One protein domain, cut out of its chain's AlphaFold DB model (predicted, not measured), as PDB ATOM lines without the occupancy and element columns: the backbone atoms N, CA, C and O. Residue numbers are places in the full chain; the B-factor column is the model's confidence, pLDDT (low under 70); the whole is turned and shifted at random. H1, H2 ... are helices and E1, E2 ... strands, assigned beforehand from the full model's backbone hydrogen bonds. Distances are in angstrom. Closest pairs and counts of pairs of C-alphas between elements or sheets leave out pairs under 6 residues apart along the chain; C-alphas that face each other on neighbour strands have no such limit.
ATOM      1  N   ALA A 695      -8.754   3.071 -32.786       80.06
ATOM      2  CA  ALA A 695      -7.699   2.974 -33.789       80.06
ATOM      3  C   ALA A 695      -6.470   3.856 -33.495       80.06
ATOM      4  O   ALA A 695      -5.346   3.461 -33.807       80.06
ATOM      5  N   ASP A 696      -6.687   5.020 -32.881       79.62
ATOM      6  CA  ASP A 696      -5.644   6.004 -32.588       79.62
ATOM      7  C   ASP A 696      -4.967   5.773 -31.219       79.62
ATOM      8  O   ASP A 696      -3.983   6.446 -30.906       79.62
ATOM      9  N   LEU A 697      -5.455   4.818 -30.410       85.00
ATOM     10  CA  LEU A 697      -4.856   4.457 -29.122       85.00
ATOM     11  C   LEU A 697      -3.465   3.804 -29.287       85.00
ATOM     12  O   LEU A 697      -3.229   3.055 -30.246       85.00
ATOM     13  N   PRO A 698      -2.533   4.020 -28.339       81.94
ATOM     14  CA  PRO A 698      -1.251   3.317 -28.335       81.94
ATOM     15  C   PRO A 698      -1.440   1.805 -28.121       81.94
ATOM     16  O   PRO A 698      -2.353   1.393 -27.409       81.94
ATOM     17  N   GLY A 699      -0.597   0.973 -28.744       74.75
ATOM     18  CA  GLY A 699      -0.520  -0.464 -28.434       74.75
ATOM     19  C   GLY A 699       0.443  -0.753 -27.278       74.75
ATOM     20  O   GLY A 699       1.381   0.014 -27.082       74.75
ATOM     21  N   GLU A 700       0.248  -1.862 -26.557       62.19
ATOM     22  CA  GLU A 700       1.056  -2.239 -25.371       62.19
ATOM     23  C   GLU A 700       2.573  -2.318 -25.626       62.19
ATOM     24  O   GLU A 700       3.358  -1.996 -24.743       62.19
ATOM     25  N   ASN A 701       2.984  -2.662 -26.851       55.75
ATOM     26  CA  ASN A 701       4.395  -2.807 -27.238       55.75
ATOM     27  C   ASN A 701       4.832  -1.801 -28.324       55.75
ATOM     28  O   ASN A 701       5.900  -1.949 -28.916       55.75
ATOM     29  N   GLU A 702       4.012  -0.791 -28.638       56.59
ATOM     30  CA  GLU A 702       4.344   0.214 -29.657       56.59
ATOM     31  C   GLU A 702       5.052   1.419 -29.015       56.59
ATOM     32  O   GLU A 702       4.540   2.021 -28.074       56.59
ATOM     33  N   THR A 703       6.201   1.843 -29.557       54.38
ATOM     34  CA  THR A 703       6.826   3.122 -29.172       54.38
ATOM     35  C   THR A 703       6.034   4.278 -29.789       54.38
ATOM     36  O   THR A 703       6.354   4.779 -30.865       54.38
ATOM     37  N   SER A 704       4.938   4.673 -29.142       59.09
ATOM     38  CA  SER A 704       4.051   5.714 -29.662       59.09
ATOM     39  C   SER A 704       4.520   7.103 -29.220       59.09
ATOM     40  O   SER A 704       4.107   7.610 -28.179       59.09
ATOM     41  N   ARG A 720       1.647  13.346 -21.925       76.38
ATOM     42  CA  ARG A 720       0.398  14.087 -21.717       76.38
ATOM     43  C   ARG A 720      -0.712  13.139 -21.251       76.38
ATOM     44  O   ARG A 720      -0.524  11.921 -21.286       76.38
ATOM     45  N   HIS A 721      -1.880  13.662 -20.901       83.56
ATOM     46  CA  HIS A 721      -3.057  12.851 -20.591       83.56
ATOM     47  C   HIS A 721      -3.844  12.479 -21.865       83.56
ATOM     48  O   HIS A 721      -3.906  13.247 -22.823       83.56
ATOM     49  N   TRP A 722      -4.468  11.298 -21.888       89.94
ATOM     50  CA  TRP A 722      -5.460  10.929 -22.910       89.94
ATOM     51  C   TRP A 722      -6.533  10.012 -22.328       89.94
ATOM     52  O   TRP A 722      -6.284   9.273 -21.373       89.94
ATOM     53  N   MET A 723      -7.725  10.039 -22.919       92.94
ATOM     54  CA  MET A 723      -8.882   9.290 -22.446       92.94
ATOM     55  C   MET A 723      -9.698   8.716 -23.600       92.94
ATOM     56  O   MET A 723     -10.115   9.428 -24.500       92.94
ATOM     57  N   PHE A 724      -9.984   7.422 -23.558       95.94
ATOM     58  CA  PHE A 724     -10.891   6.792 -24.506       95.94
ATOM     59  C   PHE A 724     -12.344   6.968 -24.054       95.94
ATOM     60  O   PHE A 724     -12.663   6.655 -22.907       95.94
ATOM     61  N   LEU A 725     -13.208   7.450 -24.952       96.19
ATOM     62  CA  LEU A 725     -14.653   7.577 -24.739       96.19
ATOM     63  C   LEU A 725     -15.396   6.622 -25.677       96.19
ATOM     64  O   LEU A 725     -15.183   6.663 -26.893       96.19
ATOM     65  N   ALA A 726     -16.276   5.787 -25.129       97.06
ATOM     66  CA  ALA A 726     -17.081   4.852 -25.914       97.06
ATOM     67  C   ALA A 726     -18.424   4.533 -25.249       97.06
ATOM     68  O   ALA A 726     -18.534   4.513 -24.030       97.06
ATOM     69  N   GLU A 727     -19.449   4.252 -26.044       98.00
ATOM     70  CA  GLU A 727     -20.790   3.912 -25.557       98.00
ATOM     71  C   GLU A 727     -20.945   2.405 -25.331       98.00
ATOM     72  O   GLU A 727     -20.570   1.616 -26.193       98.00
ATOM     73  N   ILE A 728     -21.546   1.980 -24.218       97.31
ATOM     74  CA  ILE A 728     -21.844   0.567 -23.942       97.31
ATOM     75  C   ILE A 728     -22.989   0.090 -24.841       97.31
ATOM     76  O   ILE A 728     -24.117   0.581 -24.749       97.31
ATOM     77  N   VAL A 729     -22.716  -0.925 -25.659       96.56
ATOM     78  CA  VAL A 729     -23.696  -1.567 -26.549       96.56
ATOM     79  C   VAL A 729     -24.301  -2.805 -25.890       96.56
ATOM     80  O   VAL A 729     -25.517  -3.006 -25.899       96.56
ATOM     81  N   GLU A 730     -23.455  -3.631 -25.286       94.94
ATOM     82  CA  GLU A 730     -23.828  -4.858 -24.583       94.94
ATOM     83  C   GLU A 730     -22.774  -5.199 -23.530       94.94
ATOM     84  O   GLU A 730     -21.635  -4.732 -23.603       94.94
ATOM     85  N   PHE A 731     -23.166  -5.987 -22.533       92.88
ATOM     86  CA  PHE A 731     -22.264  -6.459 -21.493       92.88
ATOM     87  C   PHE A 731     -22.746  -7.785 -20.906       92.88
ATOM     88  O   PHE A 731     -23.941  -8.090 -20.938       92.88
ATOM     89  N   THR A 732     -21.814  -8.552 -20.351       90.00
ATOM     90  CA  THR A 732     -22.057  -9.818 -19.650       90.00
ATOM     91  C   THR A 732     -21.199  -9.874 -18.383       90.00
ATOM     92  O   THR A 732     -20.155  -9.231 -18.296       90.00
ATOM     93  N   THR A 733     -21.650 -10.612 -17.364       82.69
ATOM     94  CA  THR A 733     -20.982 -10.687 -16.045       82.69
ATOM     95  C   THR A 733     -20.702 -12.120 -15.588       82.69
ATOM     96  O   THR A 733     -20.490 -12.356 -14.403       82.69
ATOM     97  N   SER A 734     -20.721 -13.097 -16.498       63.62
ATOM     98  CA  SER A 734     -20.750 -14.525 -16.145       63.62
ATOM     99  C   SER A 734     -19.474 -15.038 -15.454       63.62
ATOM    100  O   SER A 734     -19.553 -15.926 -14.614       63.62
ATOM    101  N   VAL A 735     -18.294 -14.496 -15.787       72.62
ATOM    102  CA  VAL A 735     -16.990 -14.886 -15.185       72.62
ATOM    103  C   VAL A 735     -16.148 -13.663 -14.815       72.62
ATOM    104  O   VAL A 735     -15.456 -13.640 -13.792       72.62
ATOM    105  N   ARG A 736     -16.199 -12.652 -15.677       83.62
ATOM    106  CA  ARG A 736     -15.691 -11.294 -15.501       83.62
ATOM    107  C   ARG A 736     -16.661 -10.360 -16.217       83.62
ATOM    108  O   ARG A 736     -17.444 -10.827 -17.044       83.62
ATOM    109  N   LEU A 737     -16.612  -9.072 -15.916       90.38
ATOM    110  CA  LEU A 737     -17.343  -8.088 -16.697       90.38
ATOM    111  C   LEU A 737     -16.705  -7.971 -18.085       90.38
ATOM    112  O   LEU A 737     -15.520  -7.654 -18.223       90.38
ATOM    113  N   GLU A 738     -17.500  -8.250 -19.107       91.81
ATOM    114  CA  GLU A 738     -17.135  -8.078 -20.509       91.81
ATOM    115  C   GLU A 738     -18.107  -7.078 -21.113       91.81
ATOM    116  O   GLU A 738     -19.319  -7.199 -20.932       91.81
ATOM    117  N   MET A 739     -17.589  -6.064 -21.799       94.31
ATOM    118  CA  MET A 739     -18.406  -5.058 -22.466       94.31
ATOM    119  C   MET A 739     -18.050  -5.004 -23.942       94.31
ATOM    120  O   MET A 739     -16.877  -4.996 -24.311       94.31
ATOM    121  N   ARG A 740     -19.060  -4.863 -24.793       95.81
ATOM    122  CA  ARG A 740     -18.872  -4.346 -26.145       95.81
ATOM    123  C   ARG A 740     -19.206  -2.868 -26.119       95.81
ATOM    124  O   ARG A 740     -20.325  -2.480 -25.774       95.81
ATOM    125  N   VAL A 741     -18.230  -2.052 -26.485       97.00
ATOM    126  CA  VAL A 741     -18.374  -0.601 -26.536       97.00
ATOM    127  C   VAL A 741     -18.227  -0.098 -27.967       97.00
ATOM    128  O   VAL A 741     -17.559  -0.718 -28.791       97.00
ATOM    129  N   LYS A 742     -18.872   1.018 -28.284       96.12
ATOM    130  CA  LYS A 742     -18.840   1.665 -29.592       96.12
ATOM    131  C   LYS A 742     -18.100   2.992 -29.478       96.12
ATOM    132  O   LYS A 742     -18.504   3.850 -28.699       96.12
ATOM    133  N   ASP A 743     -17.009   3.147 -30.223       93.56
ATOM    134  CA  ASP A 743     -16.208   4.373 -30.195       93.56
ATOM    135  C   ASP A 743     -16.850   5.534 -30.982       93.56
ATOM    136  O   ASP A 743     -17.913   5.397 -31.592       93.56
ATOM    137  N   VAL A 744     -16.175   6.688 -30.998       87.81
ATOM    138  CA  VAL A 744     -16.630   7.929 -31.658       87.81
ATOM    139  C   VAL A 744     -16.852   7.815 -33.174       87.81
ATOM    140  O   VAL A 744     -17.532   8.664 -33.745       87.81
ATOM    141  N   TYR A 745     -16.277   6.809 -33.842       83.81
ATOM    142  CA  TYR A 745     -16.487   6.538 -35.272       83.81
ATOM    143  C   TYR A 745     -17.443   5.369 -35.507       83.81
ATOM    144  O   TYR A 745     -17.671   4.950 -36.641       83.81
ATOM    145  N   GLY A 746     -18.026   4.847 -34.435       84.25
ATOM    146  CA  GLY A 746     -18.958   3.746 -34.473       84.25
ATOM    147  C   GLY A 746     -18.313   2.369 -34.553       84.25
ATOM    148  O   GLY A 746     -19.032   1.396 -34.783       84.25
ATOM    149  N   LYS A 747     -16.995   2.261 -34.345       86.50
ATOM    150  CA  LYS A 747     -16.310   0.971 -34.297       86.50
ATOM    151  C   LYS A 747     -16.695   0.241 -33.015       86.50
ATOM    152  O   LYS A 747     -16.567   0.787 -31.923       86.50
ATOM    153  N   SER A 748     -17.134  -1.004 -33.165       92.44
ATOM    154  CA  SER A 748     -17.322  -1.917 -32.041       92.44
ATOM    155  C   SER A 748     -15.964  -2.374 -31.508       92.44
ATOM    156  O   SER A 748     -15.104  -2.787 -32.283       92.44
ATOM    157  N   VAL A 749     -15.788  -2.323 -30.193       94.69
ATOM    158  CA  VAL A 749     -14.541  -2.636 -29.489       94.69
ATOM    159  C   VAL A 749     -14.874  -3.490 -28.268       94.69
ATOM    160  O   VAL A 749     -15.722  -3.082 -27.468       94.69
ATOM    161  N   PRO A 750     -14.238  -4.656 -28.083       94.88
ATOM    162  CA  PRO A 750     -14.392  -5.405 -26.849       94.88
ATOM    163  C   PRO A 750     -13.542  -4.788 -25.727       94.88
ATOM    164  O   PRO A 750     -12.393  -4.391 -25.929       94.88
ATOM    165  N   LEU A 751     -14.118  -4.710 -24.531       94.81
ATOM    166  CA  LEU A 751     -13.513  -4.208 -23.302       94.81
ATOM    167  C   LEU A 751     -13.619  -5.295 -22.228       94.81
ATOM    168  O   LEU A 751     -14.718  -5.662 -21.810       94.81
ATOM    169  N   PHE A 752     -12.472  -5.792 -21.765       92.19
ATOM    170  CA  PHE A 752     -12.405  -6.898 -20.809       92.19
ATOM    171  C   PHE A 752     -11.784  -6.467 -19.481       92.19
ATOM    172  O   PHE A 752     -10.640  -6.001 -19.444       92.19
ATOM    173  N   PHE A 753     -12.495  -6.713 -18.380       91.31
ATOM    174  CA  PHE A 753     -12.029  -6.382 -17.035       91.31
ATOM    175  C   PHE A 753     -11.077  -7.463 -16.506       91.31
ATOM    176  O   PHE A 753     -11.478  -8.584 -16.191       91.31
ATOM    177  N   HIS A 754      -9.798  -7.105 -16.413       85.38
ATOM    178  CA  HIS A 754      -8.702  -7.893 -15.838       85.38
ATOM    179  C   HIS A 754      -8.251  -7.319 -14.487       85.38
ATOM    180  O   HIS A 754      -7.108  -7.468 -14.071       85.38
ATOM    181  N   THR A 755      -9.163  -6.653 -13.787       85.31
ATOM    182  CA  THR A 755      -8.951  -6.144 -12.435       85.31
ATOM    183  C   THR A 755      -9.061  -7.282 -11.414       85.31
ATOM    184  O   THR A 755      -9.684  -8.316 -11.674       85.31
ATOM    185  N   HIS A 756      -8.520  -7.090 -10.206       79.12
ATOM    186  CA  HIS A 756      -8.599  -8.087  -9.124       79.12
ATOM    187  C   HIS A 756     -10.048  -8.512  -8.807       79.12
ATOM    188  O   HIS A 756     -10.313  -9.660  -8.455       79.12
ATOM    189  N   LYS A 757     -11.000  -7.582  -8.933       83.75
ATOM    190  CA  LYS A 757     -12.432  -7.793  -8.675       83.75
ATOM    191  C   LYS A 757     -13.235  -8.157  -9.931       83.75
ATOM    192  O   LYS A 757     -14.448  -8.353  -9.836       83.75
ATOM    193  N   ARG A 758     -12.575  -8.300 -11.087       84.19
ATOM    194  CA  ARG A 758     -13.158  -8.722 -12.372       84.19
ATOM    195  C   ARG A 758     -14.379  -7.897 -12.809       84.19
ATOM    196  O   ARG A 758     -15.273  -8.431 -13.460       84.19
ATOM    197  N   GLY A 759     -14.422  -6.612 -12.456       82.69
ATOM    198  CA  GLY A 759     -15.506  -5.686 -12.792       82.69
ATOM    199  C   GLY A 759     -16.602  -5.544 -11.732       82.69
ATOM    200  O   GLY A 759     -17.477  -4.699 -11.898       82.69
ATOM    201  N   SER A 760     -16.557  -6.308 -10.632       84.38
ATOM    202  CA  SER A 760     -17.497  -6.148  -9.503       84.38
ATOM    203  C   SER A 760     -17.247  -4.891  -8.656       84.38
ATOM    204  O   SER A 760     -18.019  -4.577  -7.758       84.38
ATOM    205  N   GLU A 761     -16.171  -4.156  -8.932       86.62
ATOM    206  CA  GLU A 761     -15.931  -2.810  -8.411       86.62
ATOM    207  C   GLU A 761     -16.903  -1.749  -8.951       86.62
ATOM    208  O   GLU A 761     -16.993  -0.670  -8.368       86.62
ATOM    209  N   LEU A 762     -17.606  -2.038 -10.049       86.62
ATOM    210  CA  LEU A 762     -18.636  -1.170 -10.603       86.62
ATOM    211  C   LEU A 762     -19.995  -1.557 -10.030       86.62
ATOM    212  O   LEU A 762     -20.358  -2.734  -9.994       86.62
ATOM    213  N   GLU A 763     -20.778  -0.557  -9.638       85.19
ATOM    214  CA  GLU A 763     -22.148  -0.799  -9.204       85.19
ATOM    215  C   GLU A 763     -22.967  -1.333 -10.391       85.19
ATOM    216  O   GLU A 763     -22.949  -0.717 -11.463       85.19
ATOM    217  N   PRO A 764     -23.750  -2.417 -10.236       82.69
ATOM    218  CA  PRO A 764     -24.553  -2.971 -11.331       82.69
ATOM    219  C   PRO A 764     -25.490  -1.939 -11.971       82.69
ATOM    220  O   PRO A 764     -25.756  -1.984 -13.168       82.69
ATOM    221  N   SER A 765     -25.951  -0.960 -11.185       84.50
ATOM    222  CA  SER A 765     -26.785   0.148 -11.661       84.50
ATOM    223  C   SER A 765     -26.059   1.120 -12.603       84.50
ATOM    224  O   SER A 765     -26.720   1.823 -13.365       84.50
ATOM    225  N   GLN A 766     -24.724   1.169 -12.581       86.12
ATOM    226  CA  GLN A 766     -23.913   2.021 -13.457       86.12
ATOM    227  C   GLN A 766     -23.690   1.391 -14.833       86.12
ATOM    228  O   GLN A 766     -23.567   2.114 -15.822       86.12
ATOM    229  N   VAL A 767     -23.659   0.060 -14.916       90.81
ATOM    230  CA  VAL A 767     -23.416  -0.673 -16.161       90.81
ATOM    231  C   VAL A 767     -24.735  -0.836 -16.915       90.81
ATOM    232  O   VAL A 767     -25.489  -1.777 -16.689       90.81
ATOM    233  N   GLN A 768     -25.040   0.104 -17.808       93.31
ATOM    234  CA  GLN A 768     -26.245   0.057 -18.639       93.31
ATOM    235  C   GLN A 768     -25.912   0.333 -20.102       93.31
ATOM    236  O   GLN A 768     -24.977   1.070 -20.419       93.31
ATOM    237  N   LYS A 769     -26.710  -0.242 -21.007       94.88
ATOM    238  CA  LYS A 769     -26.640   0.094 -22.434       94.88
ATOM    239  C   LYS A 769     -26.885   1.592 -22.619       94.88
ATOM    240  O   LYS A 769     -27.693   2.172 -21.898       94.88
ATOM    241  N   ARG A 770     -26.224   2.193 -23.609       94.31
ATOM    242  CA  ARG A 770     -26.227   3.642 -23.888       94.31
ATOM    243  C   ARG A 770     -25.522   4.517 -22.851       94.31
ATOM    244  O   ARG A 770     -25.561   5.729 -22.996       94.31
ATOM    245  N   HIS A 771     -24.882   3.966 -21.822       95.75
ATOM    246  CA  HIS A 771     -23.982   4.759 -20.982       95.75
ATOM    247  C   HIS A 771     -22.612   4.919 -21.648       95.75
ATOM    248  O   HIS A 771     -22.179   4.052 -22.407       95.75
ATOM    249  N   THR A 772     -21.911   6.008 -21.339       97.31
ATOM    250  CA  THR A 772     -20.578   6.291 -21.881       97.31
ATOM    251  C   THR A 772     -19.501   5.864 -20.897       97.31
ATOM    252  O   THR A 772     -19.446   6.339 -19.767       97.31
ATOM    253  N   VAL A 773     -18.621   4.981 -21.343       96.31
ATOM    254  CA  VAL A 773     -17.396   4.569 -20.666       96.31
ATOM    255  C   VAL A 773     -16.286   5.559 -21.001       96.31
ATOM    256  O   VAL A 773     -16.032   5.848 -22.170       96.31
ATOM    257  N   ALA A 774     -15.606   6.041 -19.967       95.75
ATOM    258  CA  ALA A 774     -14.433   6.892 -20.052       95.75
ATOM    259  C   ALA A 774     -13.238   6.186 -19.401       95.75
ATOM    260  O   ALA A 774     -13.300   5.867 -18.215       95.75
ATOM    261  N   ILE A 775     -12.171   5.927 -20.164       94.44
ATOM    262  CA  ILE A 775     -10.975   5.198 -19.702       94.44
ATOM    263  C   ILE A 775      -9.732   6.059 -19.914       94.44
ATOM    264  O   ILE A 775      -9.312   6.295 -21.049       94.44
ATOM    265  N   LEU A 776      -9.121   6.506 -18.823       90.75
ATOM    266  CA  LEU A 776      -7.866   7.245 -18.821       90.75
ATOM    267  C   LEU A 776      -6.693   6.305 -19.151       90.75
ATOM    268  O   LEU A 776      -6.588   5.207 -18.606       90.75
ATOM    269  N   TYR A 777      -5.814   6.748 -20.051       90.00
ATOM    270  CA  TYR A 777      -4.666   5.990 -20.568       90.00
ATOM    271  C   TYR A 777      -5.004   4.637 -21.202       90.00
ATOM    272  O   TYR A 777      -4.225   3.691 -21.108       90.00
ATOM    273  N   ALA A 778      -6.161   4.525 -21.856       90.50
ATOM    274  CA  ALA A 778      -6.512   3.304 -22.570       90.50
ATOM    275  C   ALA A 778      -5.427   2.916 -23.593       90.50
ATOM    276  O   ALA A 778      -4.815   3.776 -24.238       90.50
ATOM    277  N   GLN A 779      -5.224   1.611 -23.749       90.50
ATOM    278  CA  GLN A 779      -4.287   1.016 -24.697       90.50
ATOM    279  C   GLN A 779      -4.997  -0.060 -25.520       90.50
ATOM    280  O   GLN A 779      -5.950  -0.694 -25.055       90.50
ATOM    281  N   ARG A 780      -4.529  -0.269 -26.753       89.94
ATOM    282  CA  ARG A 780      -4.953  -1.400 -27.580       89.94
ATOM    283  C   ARG A 780      -4.230  -2.651 -27.111       89.94
ATOM    284  O   ARG A 780      -3.002  -2.721 -27.168       89.94
ATOM    285  N   HIS A 781      -5.017  -3.651 -26.750       87.00
ATOM    286  CA  HIS A 781      -4.546  -4.977 -26.416       87.00
ATOM    287  C   HIS A 781      -4.932  -5.976 -27.511       87.00
ATOM    288  O   HIS A 781      -6.048  -5.954 -28.042       87.00
ATOM    289  N   ARG A 782      -4.005  -6.877 -27.845       82.00
ATOM    290  CA  ARG A 782      -4.255  -7.987 -28.766       82.00
ATOM    291  C   ARG A 782      -4.514  -9.253 -27.958       82.00
ATOM    292  O   ARG A 782      -3.581  -9.861 -27.447       82.00
ATOM    293  N   PHE A 783      -5.777  -9.657 -27.894       77.44
ATOM    294  CA  PHE A 783      -6.172 -10.913 -27.268       77.44
ATOM    295  C   PHE A 783      -5.812 -12.101 -28.172       77.44
ATOM    296  O   PHE A 783      -5.897 -12.009 -29.395       77.44
ATOM    297  N   MET A 784      -5.416 -13.222 -27.567       63.28
ATOM    298  CA  MET A 784      -4.960 -14.418 -28.290       63.28
ATOM    299  C   MET A 784      -6.063 -15.057 -29.160       63.28
ATOM    300  O   MET A 784      -5.766 -15.566 -30.234       63.28
ATOM    301  N   PHE A 785      -7.331 -14.968 -28.737       57.62
ATOM    302  CA  PHE A 785      -8.484 -15.612 -29.393       57.62
ATOM    303  C   PHE A 785      -9.673 -14.664 -29.631       57.62
ATOM    304  O   PHE A 785     -10.785 -15.109 -29.891       57.62
ATOM    305  N   SER A 786      -9.468 -13.351 -29.508       65.06
ATOM    306  CA  SER A 786     -10.517 -12.344 -29.710       65.06
ATOM    307  C   SER A 786     -10.003 -11.207 -30.586       65.06
ATOM    308  O   SER A 786      -8.794 -11.018 -30.742       65.06
ATOM    309  N   GLU A 787     -10.925 -10.447 -31.175       76.38
ATOM    310  CA  GLU A 787     -10.569  -9.230 -31.896       76.38
ATOM    311  C   GLU A 787      -9.819  -8.252 -30.961       76.38
ATOM    312  O   GLU A 787     -10.063  -8.243 -29.749       76.38
ATOM    313  N   PRO A 788      -8.879  -7.435 -31.477       84.69
ATOM    314  CA  PRO A 788      -8.177  -6.458 -30.655       84.69
ATOM    315  C   PRO A 788      -9.156  -5.543 -29.917       84.69
ATOM    316  O   PRO A 788     -10.097  -5.018 -30.513       84.69
ATOM    317  N   GLY A 789      -8.891  -5.311 -28.636       91.31
ATOM    318  CA  GLY A 789      -9.775  -4.562 -27.751       91.31
ATOM    319  C   GLY A 789      -9.012  -3.807 -26.679       91.31
ATOM    320  O   GLY A 789      -7.829  -3.514 -26.834       91.31
ATOM    321  N   ILE A 790      -9.692  -3.494 -25.583       94.12
ATOM    322  CA  ILE A 790      -9.098  -2.833 -24.420       94.12
ATOM    323  C   ILE A 790      -9.068  -3.826 -23.260       94.12
ATOM    324  O   ILE A 790     -10.098  -4.383 -22.869       94.12
ATOM    325  N   ARG A 791      -7.878  -4.034 -22.692       91.81
ATOM    326  CA  ARG A 791      -7.687  -4.767 -21.439       91.81
ATOM    327  C   ARG A 791      -7.664  -3.756 -20.298       91.81
ATOM    328  O   ARG A 791      -6.781  -2.908 -20.244       91.81
ATOM    329  N   HIS A 792      -8.662  -3.798 -19.420       91.50
ATOM    330  CA  HIS A 792      -8.747  -2.865 -18.300       91.50
ATOM    331  C   HIS A 792      -8.260  -3.518 -17.006       91.50
ATOM    332  O   HIS A 792      -8.861  -4.482 -16.538       91.50
ATOM    333  N   GLU A 793      -7.184  -2.981 -16.432       86.19
ATOM    334  CA  GLU A 793      -6.501  -3.561 -15.262       86.19
ATOM    335  C   GLU A 793      -6.530  -2.652 -14.029       86.19
ATOM    336  O   GLU A 793      -6.386  -3.132 -12.907       86.19
ATOM    337  N   VAL A 794      -6.758  -1.347 -14.218       81.44
ATOM    338  CA  VAL A 794      -6.661  -0.326 -13.165       81.44
ATOM    339  C   VAL A 794      -8.036   0.309 -12.917       81.44
ATOM    340  O   VAL A 794      -8.370   1.275 -13.609       81.44
ATOM    341  N   PRO A 795      -8.808  -0.153 -11.912       79.00
ATOM    342  CA  PRO A 795     -10.167   0.326 -11.637       79.00
ATOM    343  C   PRO A 795     -10.320   1.850 -11.561       79.00
ATOM    344  O   PRO A 795     -11.307   2.407 -12.028       79.00
ATOM    345  N   THR A 796      -9.332   2.544 -10.991       82.06
ATOM    346  CA  THR A 796      -9.375   3.999 -10.771       82.06
ATOM    347  C   THR A 796      -9.283   4.818 -12.058       82.06
ATOM    348  O   THR A 796      -9.585   6.006 -12.041       82.06
ATOM    349  N   ASN A 797      -8.857   4.214 -13.171       86.75
ATOM    350  CA  ASN A 797      -8.699   4.907 -14.449       86.75
ATOM    351  C   ASN A 797      -9.982   4.901 -15.292       86.75
ATOM    352  O   ASN A 797      -9.954   5.377 -16.424       86.75
ATOM    353  N   MET A 798     -11.091   4.353 -14.790       90.88
ATOM    354  CA  MET A 798     -12.338   4.254 -15.540       90.88
ATOM    355  C   MET A 798     -13.516   4.869 -14.785       90.88
ATOM    356  O   MET A 798     -13.651   4.722 -13.574       90.88
ATOM    357  N   LYS A 799     -14.417   5.515 -15.530       92.81
ATOM    358  CA  LYS A 799     -15.730   5.944 -15.043       92.81
ATOM    359  C   LYS A 799     -16.804   5.699 -16.101       92.81
ATOM    360  O   LYS A 799     -16.534   5.791 -17.295       92.81
ATOM    361  N   ILE A 800     -18.025   5.395 -15.659       94.50
ATOM    362  CA  ILE A 800     -19.205   5.282 -16.527       94.50
ATOM    363  C   ILE A 800     -20.129   6.467 -16.260       94.50
ATOM    364  O   ILE A 800     -20.540   6.700 -15.122       94.50
ATOM    365  N   PHE A 801     -20.464   7.207 -17.311       94.06
ATOM    366  CA  PHE A 801     -21.386   8.331 -17.262       94.06
ATOM    367  C   PHE A 801     -22.771   7.926 -17.789       94.06
ATOM    368  O   PHE A 801     -22.860   7.282 -18.838       94.06
ATOM    369  N   PRO A 802     -23.864   8.319 -17.105       93.06
ATOM    370  CA  PRO A 802     -25.224   7.897 -17.434       93.06
ATOM    371  C   PRO A 802     -25.841   8.719 -18.581       93.06
ATOM    372  O   PRO A 802     -26.890   9.342 -18.422       93.06
ATOM    373  N   LEU A 803     -25.143   8.782 -19.712       93.12
ATOM    374  CA  LEU A 803     -25.572   9.421 -20.955       93.12
ATOM    375  C   LEU A 803     -24.878   8.757 -22.146       93.12
ATOM    376  O   LEU A 803     -23.794   8.186 -21.990       93.12
ATOM    377  N   SER A 804     -25.490   8.858 -23.322       95.38
ATOM    378  CA  SER A 804     -24.937   8.303 -24.557       95.38
ATOM    379  C   SER A 804     -23.736   9.106 -25.050       95.38
ATOM    380  O   SER A 804     -23.546  10.264 -24.661       95.38
ATOM    381  N   LEU A 805     -22.907   8.505 -25.908       94.81
ATOM    382  CA  LEU A 805     -21.696   9.183 -26.382       94.81
ATOM    383  C   LEU A 805     -22.064  10.422 -27.209       94.81
ATOM    384  O   LEU A 805     -21.459  11.479 -27.048       94.81
ATOM    385  N   ASP A 806     -23.114  10.323 -28.026       93.12
ATOM    386  CA  ASP A 806     -23.655  11.451 -28.793       93.12
ATOM    387  C   ASP A 806     -24.194  12.573 -27.890       93.12
ATOM    388  O   ASP A 806     -23.939  13.750 -28.152       93.12
ATOM    389  N   GLU A 807     -24.885  12.231 -26.797       93.75
ATOM    390  CA  GLU A 807     -25.353  13.203 -25.800       93.75
ATOM    391  C   GLU A 807     -24.169  13.891 -25.099       93.75
ATOM    392  O   GLU A 807     -24.205  15.098 -24.855       93.75
ATOM    393  N   MET A 808     -23.086  13.152 -24.824       94.44
ATOM    394  CA  MET A 808     -21.878  13.681 -24.182       94.44
ATOM    395  C   MET A 808     -21.127  14.647 -25.104       94.44
ATOM    396  O   MET A 808     -20.661  15.697 -24.657       94.44
ATOM    397  N   LEU A 809     -21.050  14.328 -26.398       92.56
ATOM    398  CA  LEU A 809     -20.475  15.212 -27.411       92.56
ATOM    399  C   LEU A 809     -21.348  16.455 -27.638       92.56
ATOM    400  O   LEU A 809     -20.810  17.556 -27.712       92.56
ATOM    401  N   ALA A 810     -22.677  16.320 -27.663       91.62
ATOM    402  CA  ALA A 810     -23.587  17.461 -27.765       91.62
ATOM    403  C   ALA A 810     -23.492  18.395 -26.545       91.62
ATOM    404  O   ALA A 810     -23.515  19.619 -26.691       91.62
ATOM    405  N   LEU A 811     -23.326  17.835 -25.341       92.69
ATOM    406  CA  LEU A 811     -23.064  18.606 -24.127       92.69
ATOM    407  C   LEU A 811     -21.733  19.367 -24.220       92.69
ATOM    408  O   LEU A 811     -21.684  20.543 -23.856       92.69
ATOM    409  N   SER A 812     -20.676  18.725 -24.738       92.62
ATOM    410  CA  SER A 812     -19.400  19.395 -25.036       92.62
ATOM    411  C   SER A 812     -19.612  20.572 -25.987       92.62
ATOM    412  O   SER A 812     -19.205  21.684 -25.662       92.62
ATOM    413  N   ASP A 813     -20.345  20.373 -27.089       89.06
ATOM    414  CA  ASP A 813     -20.647  21.426 -28.066       89.06
ATOM    415  C   ASP A 813     -21.348  22.634 -27.394       89.06
ATOM    416  O   ASP A 813     -20.977  23.789 -27.625       89.06
ATOM    417  N   GLN A 814     -22.303  22.398 -26.484       90.75
ATOM    418  CA  GLN A 814     -22.950  23.472 -25.713       90.75
ATOM    419  C   GLN A 814     -21.976  24.199 -24.772       90.75
ATOM    420  O   GLN A 814     -21.983  25.431 -24.698       90.75
ATOM    421  N   VAL A 815     -21.125  23.461 -24.052       90.31
ATOM    422  CA  VAL A 815     -20.128  24.049 -23.144       90.31
ATOM    423  C   VAL A 815     -19.149  24.927 -23.924       90.31
ATOM    424  O   VAL A 815     -18.893  26.058 -23.504       90.31
ATOM    425  N   GLN A 816     -18.677  24.459 -25.079       87.12
ATOM    426  CA  GLN A 816     -17.762  25.194 -25.953       87.12
ATOM    427  C   GLN A 816     -18.380  26.511 -26.456       87.12
ATOM    428  O   GLN A 816     -17.717  27.547 -26.439       87.12
ATOM    429  N   ILE A 817     -19.668  26.514 -26.825       84.75
ATOM    430  CA  ILE A 817     -20.360  27.719 -27.318       84.75
ATOM    431  C   ILE A 817     -20.632  28.734 -26.196       84.75
ATOM    432  O   ILE A 817     -20.469  29.940 -26.395       84.75
ATOM    433  N   PHE A 818     -21.084  28.274 -25.025       88.31
ATOM    434  CA  PHE A 818     -21.680  29.153 -24.006       88.31
ATOM    435  C   PHE A 818     -20.822  29.388 -22.759       88.31
ATOM    436  O   PHE A 818     -21.196  30.210 -21.919       88.31
ATOM    437  N   SER A 819     -19.689  28.697 -22.619       86.75
ATOM    438  CA  SER A 819     -18.820  28.805 -21.434       86.75
ATOM    439  C   SER A 819     -17.474  29.469 -21.734       86.75
ATOM    440  O   SER A 819     -16.874  30.064 -20.832       86.75
ATOM    441  N   ILE A 820     -17.010  29.402 -22.987       81.56
ATOM    442  CA  ILE A 820     -15.724  29.961 -23.416       81.56
ATOM    443  C   ILE A 820     -15.813  31.478 -23.567       81.56
ATOM    444  O   ILE A 820     -16.774  32.025 -24.107       81.56
ATOM    445  N   GLU A 821     -14.782  32.159 -23.073       80.81
ATOM    446  CA  GLU A 821     -14.604  33.598 -23.237       80.81
ATOM    447  C   GLU A 821     -13.816  33.893 -24.515       80.81
ATOM    448  O   GLU A 821     -12.716  33.376 -24.707       80.81
ATOM    449  N   ILE A 822     -14.366  34.746 -25.378       73.81
ATOM    450  CA  ILE A 822     -13.729  35.202 -26.615       73.81
ATOM    451  C   ILE A 822     -13.661  36.729 -26.554       73.81
ATOM    452  O   ILE A 822     -14.690  37.395 -26.468       73.81
ATOM    453  N   ASN A 823     -12.448  37.293 -26.580       75.88
ATOM    454  CA  ASN A 823     -12.196  38.743 -26.523       75.88
ATOM    455  C   ASN A 823     -12.894  39.466 -25.348       75.88
ATOM    456  O   ASN A 823     -13.450  40.547 -25.529       75.88
ATOM    457  N   GLY A 824     -12.911  38.872 -24.149       78.06
ATOM    458  CA  GLY A 824     -13.575  39.475 -22.984       78.06
ATOM    459  C   GLY A 824     -15.090  39.248 -22.916       78.06
ATOM    460  O   GLY A 824     -15.741  39.730 -21.993       78.06
ATOM    461  N   MET A 825     -15.679  38.549 -23.892       83.00
ATOM    462  CA  MET A 825     -17.126  38.363 -24.012       83.00
ATOM    463  C   MET A 825     -17.506  36.883 -23.973       83.00
ATOM    464  O   MET A 825     -16.776  36.018 -24.452       83.00
ATOM    465  N   ARG A 826     -18.687  36.589 -23.423       88.12
ATOM    466  CA  ARG A 826     -19.286  35.246 -23.399       88.12
ATOM    467  C   ARG A 826     -20.682  35.287 -24.000       88.12
ATOM    468  O   ARG A 826     -21.356  36.312 -23.919       88.12
ATOM    469  N   ALA A 827     -21.129  34.176 -24.577       90.56
ATOM    470  CA  ALA A 827     -22.486  34.053 -25.093       90.56
ATOM    471  C   ALA A 827     -23.475  33.713 -23.969       90.56
ATOM    472  O   ALA A 827     -23.293  32.764 -23.211       90.56
ATOM    473  N   CYS A 828     -24.568  34.468 -23.883       92.00
ATOM    474  CA  CYS A 828     -25.681  34.132 -23.007       92.00
ATOM    475  C   CYS A 828     -26.404  32.889 -23.533       92.00
ATOM    476  O   CYS A 828     -26.926  32.903 -24.646       92.00
ATOM    477  N   HIS A 829     -26.538  31.848 -22.714       92.62
ATOM    478  CA  HIS A 829     -27.237  30.630 -23.129       92.62
ATOM    479  C   HIS A 829     -28.716  30.889 -23.472       92.62
ATOM    480  O   HIS A 829     -29.236  30.397 -24.474       92.62
ATOM    481  N   GLY A 830     -29.391  31.753 -22.706       90.75
ATOM    482  CA  GLY A 830     -30.803  32.091 -22.917       90.75
ATOM    483  C   GLY A 830     -31.085  32.793 -24.252       90.75
ATOM    484  O   GLY A 830     -31.935  32.339 -25.018       90.75
ATOM    485  N   CYS A 831     -30.373  33.884 -24.556       91.25
ATOM    486  CA  CYS A 831     -30.667  34.739 -25.718       91.25
ATOM    487  C   CYS A 831     -29.604  34.738 -26.828       91.25
ATOM    488  O   CYS A 831     -29.852  35.312 -27.881       91.25
ATOM    489  N   GLY A 832     -28.441  34.119 -26.617       87.94
ATOM    490  CA  GLY A 832     -27.347  34.035 -27.593       87.94
ATOM    491  C   GLY A 832     -26.478  35.292 -27.720       87.94
ATOM    492  O   GLY A 832     -25.453  35.245 -28.392       87.94
ATOM    493  N   ARG A 833     -26.839  36.411 -27.074       89.06
ATOM    494  CA  ARG A 833     -26.048  37.652 -27.137       89.06
ATOM    495  C   ARG A 833     -24.695  37.485 -26.447       89.06
ATOM    496  O   ARG A 833     -24.636  36.957 -25.337       89.06
ATOM    497  N   GLN A 834     -23.638  37.979 -27.091       87.06
ATOM    498  CA  GLN A 834     -22.296  38.041 -26.524       87.06
ATOM    499  C   GLN A 834     -22.112  39.334 -25.731       87.06
ATOM    500  O   GLN A 834     -22.308  40.421 -26.273       87.06
ATOM    501  N   THR A 835     -21.776  39.230 -24.445       85.19
ATOM    502  CA  THR A 835     -21.514  40.394 -23.585       85.19
ATOM    503  C   THR A 835     -20.419  40.079 -22.560       85.19
ATOM    504  O   THR A 835     -20.166  38.914 -22.245       85.19
ATOM    505  N   ALA A 836     -19.762  41.114 -22.031       81.44
ATOM    506  CA  ALA A 836     -18.760  40.967 -20.969       81.44
ATOM    507  C   ALA A 836     -19.385  40.782 -19.568       81.44
ATOM    508  O   ALA A 836     -18.779  40.189 -18.681       81.44
ATOM    509  N   SER A 837     -20.617  41.263 -19.362       83.69
ATOM    510  CA  SER A 837     -21.304  41.254 -18.064       83.69
ATOM    511  C   SER A 837     -22.428  40.213 -18.041       83.69
ATOM    512  O   SER A 837     -23.596  40.547 -18.253       83.69
ATOM    513  N   LEU A 838     -22.077  38.951 -17.774       88.56
ATOM    514  CA  LEU A 838     -23.027  37.848 -17.589       88.56
ATOM    515  C   LEU A 838     -22.933  37.250 -16.178       88.56
ATOM    516  O   LEU A 838     -21.873  37.205 -15.559       88.56
ATOM    517  N   LYS A 839     -24.055  36.728 -15.684       88.38
ATOM    518  CA  LYS A 839     -24.157  35.982 -14.427       88.38
ATOM    519  C   LYS A 839     -23.966  34.488 -14.686       88.38
ATOM    520  O   LYS A 839     -24.652  33.911 -15.530       88.38
ATOM    521  N   LYS A 840     -23.059  33.853 -13.939       91.69
ATOM    522  CA  LYS A 840     -22.823  32.402 -13.999       91.69
ATOM    523  C   LYS A 840     -23.947  31.608 -13.334       91.69
ATOM    524  O   LYS A 840     -24.494  32.024 -12.312       91.69
ATOM    525  N   CYS A 841     -24.242  30.424 -13.861       92.25
ATOM    526  CA  CYS A 841     -25.111  29.456 -13.200       92.25
ATOM    527  C   CYS A 841     -24.493  29.027 -11.862       92.25
ATOM    528  O   CYS A 841     -23.417  28.436 -11.839       92.25
ATOM    529  N   ALA A 842     -25.187  29.255 -10.746       86.94
ATOM    530  CA  ALA A 842     -24.670  28.924  -9.416       86.94
ATOM    531  C   ALA A 842     -24.475  27.413  -9.172       86.94
ATOM    532  O   ALA A 842     -23.748  27.035  -8.260       86.94
ATOM    533  N   LYS A 843     -25.122  26.545  -9.966       88.19
ATOM    534  CA  LYS A 843     -25.069  25.085  -9.791       88.19
ATOM    535  C   LYS A 843     -23.895  24.455 -10.544       88.19
ATOM    536  O   LYS A 843     -22.961  23.983  -9.912       88.19
ATOM    537  N   CYS A 844     -23.906  24.456 -11.879       89.00
ATOM    538  CA  CYS A 844     -22.811  23.854 -12.656       89.00
ATOM    539  C   CYS A 844     -21.572  24.763 -12.760       89.00
ATOM    540  O   CYS A 844     -20.453  24.276 -12.911       89.00
ATOM    541  N   SER A 845     -21.746  26.084 -12.628       89.31
ATOM    542  CA  SER A 845     -20.706  27.110 -12.821       89.31
ATOM    543  C   SER A 845     -20.086  27.186 -14.222       89.31
ATOM    544  O   SER A 845     -19.074  27.860 -14.375       89.31
ATOM    545  N   LEU A 846     -20.672  26.533 -15.233       87.88
ATOM    546  CA  LEU A 846     -20.165  26.557 -16.613       87.88
ATOM    547  C   LEU A 846     -20.952  27.512 -17.524       87.88
ATOM    548  O   LEU A 846     -20.346  28.266 -18.272       87.88
ATOM    549  N   PHE A 847     -22.283  27.554 -17.416       91.56
ATOM    550  CA  PHE A 847     -23.136  28.371 -18.292       91.56
ATOM    551  C   PHE A 847     -23.391  29.775 -17.734       91.56
ATOM    552  O   PHE A 847     -23.426  29.974 -16.516       91.56
ATOM    553  N   TRP A 848     -23.651  30.728 -18.636       92.81
ATOM    554  CA  TRP A 848     -23.776  32.157 -18.332       92.81
ATOM    555  C   TRP A 848     -25.058  32.781 -18.912       92.81
ATOM    556  O   TRP A 848     -25.551  32.366 -19.965       92.81
ATOM    557  N   TYR A 849     -25.595  33.803 -18.233       93.81
ATOM    558  CA  TYR A 849     -26.858  34.472 -18.580       93.81
ATOM    559  C   TYR A 849     -26.798  35.988 -18.384       93.81
ATOM    560  O   TYR A 849     -26.126  36.466 -17.478       93.81
ATOM    561  N   CYS A 850     -27.541  36.756 -19.188       92.38
ATOM    562  CA  CYS A 850     -27.623  38.216 -19.017       92.38
ATOM    563  C   CYS A 850     -28.281  38.590 -17.680       92.38
ATOM    564  O   CYS A 850     -27.818  39.472 -16.963       92.38
ATOM    565  N   ASP A 851     -29.359  37.888 -17.344       90.56
ATOM    566  CA  ASP A 851     -30.223  38.145 -16.200       90.56
ATOM    567  C   ASP A 851     -31.018  36.876 -15.832       90.56
ATOM    568  O   ASP A 851     -30.849  35.808 -16.432       90.56
ATOM    569  N   GLY A 852     -31.895  36.995 -14.831       89.50
ATOM    570  CA  GLY A 852     -32.753  35.894 -14.392       89.50
ATOM    571  C   GLY A 852     -33.754  35.426 -15.457       89.50
ATOM    572  O   GLY A 852     -34.045  34.235 -15.522       89.50
ATOM    573  N   ALA A 853     -34.233  36.311 -16.339       90.19
ATOM    574  CA  ALA A 853     -35.170  35.940 -17.400       90.19
ATOM    575  C   ALA A 853     -34.487  35.063 -18.461       90.19
ATOM    576  O   ALA A 853     -35.008  34.014 -18.844       90.19
ATOM    577  N   CYS A 854     -33.269  35.428 -18.871       93.06
ATOM    578  CA  CYS A 854     -32.437  34.603 -19.744       93.06
ATOM    579  C   CYS A 854     -32.066  33.265 -19.095       93.06
ATOM    580  O   CYS A 854     -31.962  32.262 -19.803       93.06
ATOM    581  N   GLN A 855     -31.881  33.230 -17.772       91.94
ATOM    582  CA  GLN A 855     -31.648  31.985 -17.044       91.94
ATOM    583  C   GLN A 855     -32.874  31.071 -17.076       91.94
ATOM    584  O   GLN A 855     -32.722  29.903 -17.416       91.94
ATOM    585  N   ILE A 856     -34.077  31.584 -16.802       90.56
ATOM    586  CA  ILE A 856     -35.330  30.808 -16.881       90.56
ATOM    587  C   ILE A 856     -35.543  30.274 -18.301       90.56
ATOM    588  O   ILE A 856     -35.825  29.089 -18.478       90.56
ATOM    589  N   LYS A 857     -35.328  31.124 -19.312       91.25
ATOM    590  CA  LYS A 857     -35.429  30.740 -20.722       91.25
ATOM    591  C   LYS A 857     -34.449  29.620 -21.072       91.25
ATOM    592  O   LYS A 857     -34.845  28.585 -21.592       91.25
ATOM    593  N   GLY A 858     -33.172  29.784 -20.723       89.00
ATOM    594  CA  GLY A 858     -32.160  28.753 -20.946       89.00
ATOM    595  C   GLY A 858     -32.435  27.455 -20.176       89.00
ATOM    596  O   GLY A 858     -32.141  26.375 -20.677       89.00
ATOM    597  N   TRP A 859     -33.008  27.561 -18.974       90.81
ATOM    598  CA  TRP A 859     -33.340  26.439 -18.097       90.81
ATOM    599  C   TRP A 859     -34.491  25.586 -18.638       90.81
ATOM    600  O   TRP A 859     -34.390  24.361 -18.617       90.81
ATOM    601  N   ASN A 860     -35.561  26.222 -19.121       89.12
ATOM    602  CA  ASN A 860     -36.784  25.536 -19.543       89.12
ATOM    603  C   ASN A 860     -36.827  25.226 -21.046       89.12
ATOM    604  O   ASN A 860     -37.335  24.176 -21.422       89.12
ATOM    605  N   GLU A 861     -36.306  26.113 -21.897       89.44
ATOM    606  CA  GLU A 861     -36.476  26.022 -23.358       89.44
ATOM    607  C   GLU A 861     -35.230  25.497 -24.087       89.44
ATOM    608  O   GLU A 861     -35.329  25.089 -25.240       89.44
ATOM    609  N   LYS A 862     -34.052  25.513 -23.447       84.81
ATOM    610  CA  LYS A 862     -32.769  25.155 -24.082       84.81
ATOM    611  C   LYS A 862     -31.998  24.062 -23.342       84.81
ATOM    612  O   LYS A 862     -30.780  24.103 -23.272       84.81
ATOM    613  N   SER A 863     -32.701  23.115 -22.729       85.69
ATOM    614  CA  SER A 863     -32.107  21.897 -22.144       85.69
ATOM    615  C   SER A 863     -31.152  22.076 -20.954       85.69
ATOM    616  O   SER A 863     -30.807  21.078 -20.320       85.69
ATOM    617  N   HIS A 864     -30.819  23.304 -20.524       90.56
ATOM    618  CA  HIS A 864     -29.841  23.510 -19.449       90.56
ATOM    619  C   HIS A 864     -30.233  22.836 -18.129       90.56
ATOM    620  O   HIS A 864     -29.366  22.485 -17.337       90.56
ATOM    621  N   LYS A 865     -31.526  22.621 -17.857       90.88
ATOM    622  CA  LYS A 865     -31.962  21.852 -16.680       90.88
ATOM    623  C   LYS A 865     -31.385  20.429 -16.670       90.88
ATOM    624  O   LYS A 865     -30.982  19.959 -15.604       90.88
ATOM    625  N   ALA A 866     -31.357  19.759 -17.824       88.25
ATOM    626  CA  ALA A 866     -30.778  18.428 -17.982       88.25
ATOM    627  C   ALA A 866     -29.244  18.499 -17.937       88.25
ATOM    628  O   ALA A 866     -28.627  17.828 -17.109       88.25
ATOM    629  N   ASP A 867     -28.647  19.413 -18.704       90.81
ATOM    630  CA  ASP A 867     -27.190  19.601 -18.774       90.81
ATOM    631  C   ASP A 867     -26.589  19.952 -17.408       90.81
ATOM    632  O   ASP A 867     -25.577  19.403 -16.982       90.81
ATOM    633  N   CYS A 868     -27.251  20.831 -16.654       91.00
ATOM    634  CA  CYS A 868     -26.819  21.245 -15.325       91.00
ATOM    635  C   CYS A 868     -26.840  20.087 -14.323       91.00
ATOM    636  O   CYS A 868     -26.067  20.115 -13.366       91.00
ATOM    637  N   LYS A 869     -27.721  19.092 -14.491       90.38
ATOM    638  CA  LYS A 869     -27.729  17.899 -13.633       90.38
ATOM    639  C   LYS A 869     -26.475  17.058 -13.881       90.38
ATOM    640  O   LYS A 869     -25.887  16.595 -12.910       90.38
ATOM    641  N   LEU A 870     -26.067  16.914 -15.141       89.00
ATOM    642  CA  LEU A 870     -24.875  16.164 -15.540       89.00
ATOM    643  C   LEU A 870     -23.590  16.897 -15.134       89.00
ATOM    644  O   LEU A 870     -22.741  16.330 -14.462       89.00
ATOM    645  N   LEU A 871     -23.496  18.197 -15.420       89.94
ATOM    646  CA  LEU A 871     -22.331  19.042 -15.113       89.94
ATOM    647  C   LEU A 871     -22.134  19.346 -13.614       89.94
ATOM    648  O   LEU A 871     -21.245  20.115 -13.245       89.94
ATOM    649  N   ARG A 872     -22.984  18.792 -12.742       86.94
ATOM    650  CA  ARG A 872     -22.751  18.749 -11.292       86.94
ATOM    651  C   ARG A 872     -21.840  17.598 -10.878       86.94
ATOM    652  O   ARG A 872     -21.302  17.662  -9.775       86.94
ATOM    653  N   ASP A 873     -21.705  16.564 -11.705       87.50
ATOM    654  CA  ASP A 873     -20.738  15.495 -11.480       87.50
ATOM    655  C   ASP A 873     -19.322  16.081 -11.558       87.50
ATOM    656  O   ASP A 873     -18.958  16.730 -12.544       87.50
ATOM    657  N   ALA A 874     -18.555  15.912 -10.479       85.12
ATOM    658  CA  ALA A 874     -17.240  16.525 -10.338       85.12
ATOM    659  C   ALA A 874     -16.250  16.005 -11.386       85.12
ATOM    660  O   ALA A 874     -15.464  16.797 -11.900       85.12
ATOM    661  N   ASP A 875     -16.340  14.726 -11.755       86.19
ATOM    662  CA  ASP A 875     -15.428  14.120 -12.723       86.19
ATOM    663  C   ASP A 875     -15.791  14.553 -14.142       86.19
ATOM    664  O   ASP A 875     -14.907  14.976 -14.878       86.19
ATOM    665  N   LEU A 876     -17.083  14.561 -14.514       88.44
ATOM    666  CA  LEU A 876     -17.517  15.049 -15.833       88.44
ATOM    667  C   LEU A 876     -17.132  16.517 -16.042       88.44
ATOM    668  O   LEU A 876     -16.664  16.902 -17.111       88.44
ATOM    669  N   LYS A 877     -17.307  17.347 -15.008       87.31
ATOM    670  CA  LYS A 877     -16.854  18.739 -15.021       87.31
ATOM    671  C   LYS A 877     -15.324  18.840 -15.044       87.31
ATOM    672  O   LYS A 877     -14.782  19.704 -15.734       87.31
ATOM    673  N   GLY A 878     -14.642  17.961 -14.313       85.50
ATOM    674  CA  GLY A 878     -13.187  17.842 -14.281       85.50
ATOM    675  C   GLY A 878     -12.604  17.565 -15.662       85.50
ATOM    676  O   GLY A 878     -11.645  18.227 -16.039       85.50
ATOM    677  N   LEU A 879     -13.246  16.712 -16.471       88.50
ATOM    678  CA  LEU A 879     -12.801  16.424 -17.841       88.50
ATOM    679  C   LEU A 879     -12.642  17.689 -18.692       88.50
ATOM    680  O   LEU A 879     -11.692  17.773 -19.460       88.50
ATOM    681  N   PHE A 880     -13.525  18.683 -18.532       86.31
ATOM    682  CA  PHE A 880     -13.441  19.949 -19.266       86.31
ATOM    683  C   PHE A 880     -12.279  20.844 -18.821       86.31
ATOM    684  O   PHE A 880     -11.856  21.691 -19.597       86.31
ATOM    685  N   SER A 881     -11.800  20.708 -17.584       82.50
ATOM    686  CA  SER A 881     -10.867  21.655 -16.946       82.50
ATOM    687  C   SER A 881      -9.516  21.050 -16.556       82.50
ATOM    688  O   SER A 881      -8.656  21.779 -16.067       82.50
TER     689      SER A 881
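AT A GLANCE: This is residues 695 to 704 and 720 to 881 of the 1242 residues of the protein "MYND-type zinc finger protein samB" of Pseudogymnoascus sp. VKM F-4520 (FW-2644) (UniProt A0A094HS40). Picture two lobes joined by a helical stem: at one end a six-stranded sheet curled like part of a barrel, at the other a small head in which H2 and H3 accompany a looping stretch with no named element, residues 820 to 851. H1 is the stem, running from the sheet toward the head along the length of the model, and H4 comes back to graze the sheet. You will find 172 printed residues, with six strands followed by four helices: E1 E2 E3 E4 E5 E6 H1 H2 H3 H4. The sheet's order is E5 E3 E2 E1 E4 E6, mixed; the class is mixed, helices and strands, with under half of the printed residues in named elements. The outline is elongated, 59 by 37 by 25 A, and the whole is only just loose, close to compact, with a radius of gyration of the C-alphas of 19.1 A.

HOW THE PARTS SIT: Begin with E1, residues 723 to 732, an inner strand that bends by 81 degrees at residue 729. On one side of it is E2, residues 738 to 743, and the two form an antiparallel hairpin, with N 727 and O 742 at 2.8 A. E2 and E3, residues 748 to 753, form the next hairpin, where N 741 and O 749 are 2.9 A apart. E1 E2 E3 are a meander, each strand the antiparallel neighbour of the one before. On the other side of E1 is E4, residues 772 to 776, antiparallel, with N 726 and O 773 at 3.0 A; E1 E2 E3 E4 are a Greek key, a meander whose first strand is also the antiparallel neighbour of the fourth strand. The edge strands are E5, residues 790 to 792, parallel to E3 with N 790 and O 750 at 2.9 A, and E6, residues 798 to 801, antiparallel to E4 with N 774 and O 799 at 2.8 A. The sheet is strongly twisted. Now look at H1, residues 805 to 819, which only grazes the sheet with its residues 805 to 809; the closest C-alphas of E1 and H1 are those of Glu 727 and Leu 805, 5.4 A apart. H3, residues 864 to 870, is close to H1 but not clearly touching, at a steep tilt of 62 degrees, opposite ways; their closest C-alphas, of Leu 811 and Asp 867, are 6.8 A apart. H2, residues 852 to 861, is close to H3 but not clearly touching, about perpendicular at 76 degrees, with the C-alphas of Trp 859 and Lys 865 closest at 5.0 A. H4, residues 874 to 881, only grazes the sheet with its residues 875 to 879; the closest C-alphas of E6 and H4 are those of Phe 801 and Leu 876, 7.9 A apart. H2 and H4 are apart. In H1 and H2 every O i to N i+4 pair is within hydrogen-bond range, against 2 of 3 in H3 and 2 of 4 in H4.

IN THESE COORDINATES: Find C-alpha 723 at (-8.882, 9.290, -22.446); from there E1 runs 23.4 A to C-alpha 732. E2 at 738 to 743 is 15.8 A long, E3 at 748 to 753 is 16.5 A and E4 at 772 to 776 is 13.1 A, with E5 at 790 to 792 and E6 at 798 to 801 shorter. Find C-alpha 805 at (-21.696, 9.183, -26.382), from which H1 runs 20.4 A to C-alpha 819. H2, at 852 to 861, is 13.8 A long; H3 follows at 864 to 870, and H4, from 874, ends at C-alpha 881, (-10.867, 21.655, -16.946).

THE WHOLE: The two C-alphas farthest apart, those of Met 784 and Ala 853, are 59.7 A apart. Residues 705 to 719 are not printed, and C-alphas 704 and 720 are 12.1 A apart across the cut. Look for long links from E3 to E4, E4 to E5 and H1 to H2; the last, 32 residues, has short antiparallel pairings of 826 to 827 with 834 to 835 and of 839 to 840 with 848 to 849. The mean pLDDT of the printed part is 87.3, and it is under 70 at residues 700 to 704, 734 and 784 to 786.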